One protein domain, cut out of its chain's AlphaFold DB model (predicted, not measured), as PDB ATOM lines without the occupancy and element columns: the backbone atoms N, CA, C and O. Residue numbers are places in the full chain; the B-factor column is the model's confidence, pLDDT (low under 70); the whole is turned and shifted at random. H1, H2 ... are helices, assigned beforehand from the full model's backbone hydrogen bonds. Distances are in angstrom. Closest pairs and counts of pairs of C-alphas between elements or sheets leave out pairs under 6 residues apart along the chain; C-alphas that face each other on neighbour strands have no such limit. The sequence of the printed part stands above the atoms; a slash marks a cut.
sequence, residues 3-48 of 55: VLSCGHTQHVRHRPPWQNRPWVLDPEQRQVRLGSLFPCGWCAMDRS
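This is residues 3 to 48 of the 55 residues of an uncharacterized protein of Pseudomonas sihuiensis (UniProt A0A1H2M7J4). This is a flat, winding chain with little regular structure, in which two short helices, H1 and H2, lie toward opposite ends of the longest axis. The long stretch of residues 3 to 26 loops out ahead of H1, and residues 14 to 19 stick out from it. The printed part has 46 residues, with 12 in the named helices, H1 then H2, and no named strand; the class is all helix. It is only just loose, close to compact, with a radius of gyration of the C-alphas of 11.8 A and spans of 35 by 26 by 12 A.

H1, residues 27 to 32, measures 8.9 A and begins with C-alpha 27 at (150.575, 146.130, 179.682). H2, residues 41 to 46, measures 8.8 A and ends with C-alpha 46 at (123.281, 154.755, 193.401).

H1 and H2 are apart, with no C-alpha of the one within 8 A of the other. A short link of 8 residues joins them. In H1 and H2 every O i to N i+4 pair is within hydrogen-bond range.

The C-alphas of Glu 28 and Ser 48, the two farthest apart, are 35.7 A apart. The printed part has no cut. Residues 14 to 20 and 46 to 48 have pLDDT under 70.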
ATOM      1  N   VAL A   3     139.081 156.161 184.797       84.50
ATOM      2  CA  VAL A   3     137.864 156.979 184.664       84.50
ATOM      3  C   VAL A   3     136.931 156.261 183.693       84.50
ATOM      4  O   VAL A   3     137.358 155.883 182.602       84.50
ATOM      5  N   LEU A   4     135.692 156.012 184.109       85.94
ATOM      6  CA  LEU A   4     134.682 155.339 183.291       85.94
ATOM      7  C   LEU A   4     133.843 156.355 182.509       85.94
ATOM      8  O   LEU A   4     133.823 157.540 182.837       85.94
ATOM      9  N   SER A   5     133.104 155.886 181.501       87.44
ATOM     10  CA  SER A   5     132.228 156.730 180.674       87.44
ATOM     11  C   SER A   5     131.142 157.457 181.471       87.44
ATOM     12  O   SER A   5     130.702 158.525 181.066       87.44
ATOM     13  N   CYS A   6     130.746 156.926 182.632       88.81
ATOM     14  CA  CYS A   6     129.837 157.591 183.564       88.81
ATOM     15  C   CYS A   6     130.500 158.697 184.409       88.81
ATOM     16  O   CYS A   6     129.892 159.170 185.362       88.81
ATOM     17  N   GLY A   7     131.756 159.064 184.130       87.62
ATOM     18  CA  GLY A   7     132.506 160.114 184.832       87.62
ATOM     19  C   GLY A   7     133.142 159.680 186.157       87.62
ATOM     20  O   GLY A   7     134.001 160.378 186.690       87.62
ATOM     21  N   HIS A   8     132.782 158.511 186.684       89.75
ATOM     22  CA  HIS A   8     133.306 158.015 187.955       89.75
ATOM     23  C   HIS A   8     134.703 157.404 187.834       89.75
ATOM     24  O   HIS A   8     135.059 156.775 186.832       89.75
ATOM     25  N   THR A   9     135.474 157.498 188.919       86.75
ATOM     26  CA  THR A   9     136.748 156.794 189.060       86.75
ATOM     27  C   THR A   9     136.549 155.421 189.695       86.75
ATOM     28  O   THR A   9     135.900 155.255 190.731       86.75
ATOM     29  N   GLN A  10     137.157 154.405 189.086       82.19
ATOM     30  CA  GLN A  10     137.225 153.060 189.634       82.19
ATOM     31  C   GLN A  10     138.677 152.675 189.908       82.19
ATOM     32  O   GLN A  10     139.559 152.669 189.040       82.19
ATOM     33  N   HIS A  11     138.925 152.286 191.152       81.81
ATOM     34  CA  HIS A  11     140.143 151.589 191.517       81.81
ATOM     35  C   HIS A  11     140.079 150.167 190.971       81.81
ATOM     36  O   HIS A  11     139.319 149.335 191.455       81.81
ATOM     37  N   VAL A  12     140.865 149.901 189.930       77.69
ATOM     38  CA  VAL A  12     141.044 148.553 189.366       77.69
ATOM     39  C   VAL A  12     142.074 147.721 190.141       77.69
ATOM     40  O   VAL A  12     142.198 146.527 189.899       77.69
ATOM     41  N   ARG A  13     142.794 148.345 191.084       73.62
ATOM     42  CA  ARG A  13     143.707 147.713 192.047       73.62
ATOM     43  C   ARG A  13     143.457 148.306 193.437       73.62
ATOM     44  O   ARG A  13     143.123 149.486 193.528       73.62
ATOM     45  N   HIS A  14     143.669 147.503 194.479       56.31
ATOM     46  CA  HIS A  14     143.536 147.856 195.903       56.31
ATOM     47  C   HIS A  14     142.110 148.121 196.406       56.31
ATOM     48  O   HIS A  14     141.795 149.211 196.874       56.31
ATOM     49  N   ARG A  15     141.268 147.083 196.404       53.69
ATOM     50  CA  ARG A  15     140.211 146.966 197.417       53.69
ATOM     51  C   ARG A  15     140.392 145.641 198.165       53.69
ATOM     52  O   ARG A  15     140.406 144.604 197.504       53.69
ATOM     53  N   PRO A  16     140.578 145.652 199.495       57.12
ATOM     54  CA  PRO A  16     140.294 144.482 200.322       57.12
ATOM     55  C   PRO A  16     138.766 144.280 200.304       57.12
ATOM     56  O   PRO A  16     138.059 145.266 200.507       57.12
ATOM     57  N   PRO A  17     138.207 143.085 200.037       59.25
ATOM     58  CA  PRO A  17     138.833 141.788 199.814       59.25
ATOM     59  C   PRO A  17     139.218 141.564 198.342       59.25
ATOM     60  O   PRO A  17     138.659 142.140 197.412       59.25
ATOM     61  N   TRP A  18     140.216 140.708 198.161       62.06
ATOM     62  CA  TRP A  18     141.028 140.498 196.968       62.06
ATOM     63  C   TRP A  18     140.225 140.185 195.695       62.06
ATOM     64  O   TRP A  18     140.011 139.028 195.345       62.06
ATOM     65  N   GLN A  19     139.856 141.212 194.927       65.00
ATOM     66  CA  GLN A  19     139.483 141.019 193.525       65.00
ATOM     67  C   GLN A  19     140.759 140.895 192.688       65.00
ATOM     68  O   GLN A  19     141.387 141.900 192.341       65.00
ATOM     69  N   ASN A  20     141.155 139.660 192.367       69.00
ATOM     70  CA  ASN A  20     142.282 139.426 191.474       69.00
ATOM     71  C   ASN A  20     141.898 139.836 190.045       69.00
ATOM     72  O   ASN A  20     141.018 139.249 189.417       69.00
ATOM     73  N   ARG A  21     142.560 140.874 189.530       80.06
ATOM     74  CA  ARG A  21     142.455 141.311 188.137       80.06
ATOM     75  C   ARG A  21     143.838 141.166 187.493       80.06
ATOM     76  O   ARG A  21     144.554 142.162 187.384       80.06
ATOM     77  N   PRO A  22     144.225 139.946 187.077       81.00
ATOM     78  CA  PRO A  22     145.583 139.667 186.608       81.00
ATOM     79  C   PRO A  22     145.936 140.478 185.356       81.00
ATOM     80  O   PRO A  22     147.052 140.971 185.236       81.00
ATOM     81  N   TRP A  23     144.945 140.747 184.496       85.31
ATOM     82  CA  TRP A  23     145.095 141.576 183.295       85.31
ATOM     83  C   TRP A  23     145.599 142.995 183.579       85.31
ATOM     84  O   TRP A  23     146.112 143.647 182.680       85.31
ATOM     85  N   VAL A  24     145.450 143.514 184.805       84.50
ATOM     86  CA  VAL A  24     145.943 144.862 185.102       84.50
ATOM     87  C   VAL A  24     147.470 144.858 185.157       84.50
ATOM     88  O   VAL A  24     148.062 145.898 184.883       84.50
ATOM     89  N   LEU A  25     148.106 143.747 185.547       84.56
ATOM     90  CA  LEU A  25     149.561 143.633 185.712       84.56
ATOM     91  C   LEU A  25     150.307 143.632 184.374       84.56
ATOM     92  O   LEU A  25     151.412 144.159 184.311       84.56
ATOM     93  N   ASP A  26     149.677 143.118 183.323       87.75
ATOM     94  CA  ASP A  26     150.253 143.012 181.988       87.75
ATOM     95  C   ASP A  26     149.865 144.233 181.114       87.75
ATOM     96  O   ASP A  26     148.675 144.509 180.929       87.75
ATOM     97  N   PRO A  27     150.834 145.015 180.593       88.06
ATOM     98  CA  PRO A  27     150.575 146.130 179.682       88.06
ATOM     99  C   PRO A  27     149.761 145.772 178.433       88.06
ATOM    100  O   PRO A  27     148.889 146.559 178.063       88.06
ATOM    101  N   GLU A  28     150.000 144.615 177.822       91.75
ATOM    102  CA  GLU A  28     149.301 144.176 176.611       91.75
ATOM    103  C   GLU A  28     147.830 143.890 176.934       91.75
ATOM    104  O   GLU A  28     146.909 144.423 176.312       91.75
ATOM    105  N   GLN A  29     147.595 143.163 178.026       89.19
ATOM    106  CA  GLN A  29     146.247 142.871 178.520       89.19
ATOM    107  C   GLN A  29     145.498 144.135 178.969       89.19
ATOM    108  O   GLN A  29     144.273 144.219 178.833       89.19
ATOM    109  N   ARG A  30     146.206 145.153 179.478       88.38
ATOM    110  CA  ARG A  30     145.603 146.466 179.755       88.38
ATOM    111  C   ARG A  30     145.119 147.149 178.485       88.38
ATOM    112  O   ARG A  30     144.040 147.734 178.521       88.38
ATOM    113  N   GLN A  31     145.886 147.090 177.398       88.81
ATOM    114  CA  GLN A  31     145.498 147.709 176.129       88.81
ATOM    115  C   GLN A  31     144.271 147.031 175.524       88.81
ATOM    116  O   GLN A  31     143.347 147.729 175.115       88.81
ATOM    117  N   VAL A  32     144.193 145.698 175.580       90.00
ATOM    118  CA  VAL A  32     143.015 144.930 175.126       90.00
ATOM    119  C   VAL A  32     141.741 145.320 175.888       90.00
ATOM    120  O   VAL A  32     140.633 145.252 175.360       90.00
ATOM    121  N   ARG A  33     141.875 145.757 177.144       86.25
ATOM    122  CA  ARG A  33     140.747 146.184 177.981       86.25
ATOM    123  C   ARG A  33     140.276 147.611 177.713       86.25
ATOM    124  O   ARG A  33     139.189 147.965 178.176       86.25
ATOM    125  N   LEU A  34     141.049 148.430 177.003       83.75
ATOM    126  CA  LEU A  34     140.608 149.771 176.625       83.75
ATOM    127  C   LEU A  34     139.413 149.665 175.668       83.75
ATOM    128  O   LEU A  34     139.394 148.830 174.772       83.75
ATOM    129  N   GLY A  35     138.379 150.474 175.897       82.56
ATOM    130  CA  GLY A  35     137.136 150.430 175.115       82.56
ATOM    131  C   GLY A  35     136.184 149.276 175.458       82.56
ATOM    132  O   GLY A  35     135.048 149.273 174.992       82.56
ATOM    133  N   SER A  36     136.587 148.325 176.307       84.50
ATOM    134  CA  SER A  36     135.680 147.287 176.809       84.50
ATOM    135  C   SER A  36     134.709 147.844 177.852       84.50
ATOM    136  O   SER A  36     135.068 148.700 178.664       84.50
ATOM    137  N   LEU A  37     133.491 147.298 177.888       83.69
ATOM    138  CA  LEU A  37     132.514 147.616 178.929       83.69
ATOM    139  C   LEU A  37     133.062 147.250 180.313       83.69
ATOM    140  O   LEU A  37     133.558 146.145 180.542       83.69
ATOM    141  N   PHE A  38     132.939 148.187 181.250       85.06
ATOM    142  CA  PHE A  38     133.393 148.015 182.621       85.06
ATOM    143  C   PHE A  38     132.297 148.478 183.591       85.06
ATOM    144  O   PHE A  38     131.908 149.647 183.542       85.06
ATOM    145  N   PRO A  39     131.800 147.609 184.491       84.56
ATOM    146  CA  PRO A  39     130.733 147.980 185.412       84.56
ATOM    147  C   PRO A  39     131.236 148.991 186.450       84.56
ATOM    148  O   PRO A  39     132.242 148.762 187.127       84.56
ATOM    149  N   CYS A  40     130.524 150.109 186.589       87.62
ATOM    150  CA  CYS A  40     130.817 151.111 187.609       87.62
ATOM    151  C   CYS A  40     130.173 150.718 188.943       87.62
ATOM    152  O   CYS A  40     128.949 150.646 189.039       87.62
ATOM    153  N   GLY A  41     130.987 150.518 189.984       83.19
ATOM    154  CA  GLY A  41     130.480 150.209 191.324       83.19
ATOM    155  C   GLY A  41     129.644 151.338 191.936       83.19
ATOM    156  O   GLY A  41     128.673 151.060 192.622       83.19
ATOM    157  N   TRP A  42     129.971 152.602 191.647       85.06
ATOM    158  CA  TRP A  42     129.194 153.756 192.118       85.06
ATOM    159  C   TRP A  42     127.799 153.799 191.498       85.06
ATOM    160  O   TRP A  42     126.823 153.890 192.227       85.06
ATOM    161  N   CYS A  43     127.685 153.610 190.179       87.62
ATOM    162  CA  CYS A  43     126.381 153.524 189.512       87.62
ATOM    163  C   CYS A  43     125.558 152.318 189.990       87.62
ATOM    164  O   CYS A  43     124.333 152.370 189.993       87.62
ATOM    165  N   ALA A  44     126.217 151.222 190.377       84.38
ATOM    166  CA  ALA A  44     125.530 150.075 190.961       84.38
ATOM    167  C   ALA A  44     124.974 150.381 192.366       84.38
ATOM    168  O   ALA A  44     123.894 149.899 192.687       84.38
ATOM    169  N   MET A  45     125.678 151.190 193.169       79.56
ATOM    170  CA  MET A  45     125.237 151.609 194.508       79.56
ATOM    171  C   MET A  45     124.174 152.718 194.472       79.56
ATOM    172  O   MET A  45     123.256 152.702 195.283       79.56
ATOM    173  N   ASP A  46     124.252 153.655 193.529       67.81
ATOM    174  CA  ASP A  46     123.281 154.755 193.401       67.81
ATOM    175  C   ASP A  46     121.854 154.242 193.127       67.81
ATOM    176  O   ASP A  46     120.879 154.718 193.697       67.81
ATOM    177  N   ARG A  47     121.734 153.130 192.389       57.81
ATOM    178  CA  ARG A  47     120.462 152.410 192.181       57.81
ATOM    179  C   ARG A  47     119.874 151.763 193.446       57.81
ATOM    180  O   ARG A  47     118.806 151.170 193.358       57.81
ATOM    181  N   SER A  48     120.571 151.824 194.581       55.03
ATOM    182  CA  SER A  48     120.123 151.293 195.877       55.03
ATOM    183  C   SER A  48     119.889 152.374 196.940       55.03
ATOM    184  O   SER A  48     119.553 152.032 198.068       55.03
TER     185      SER A  48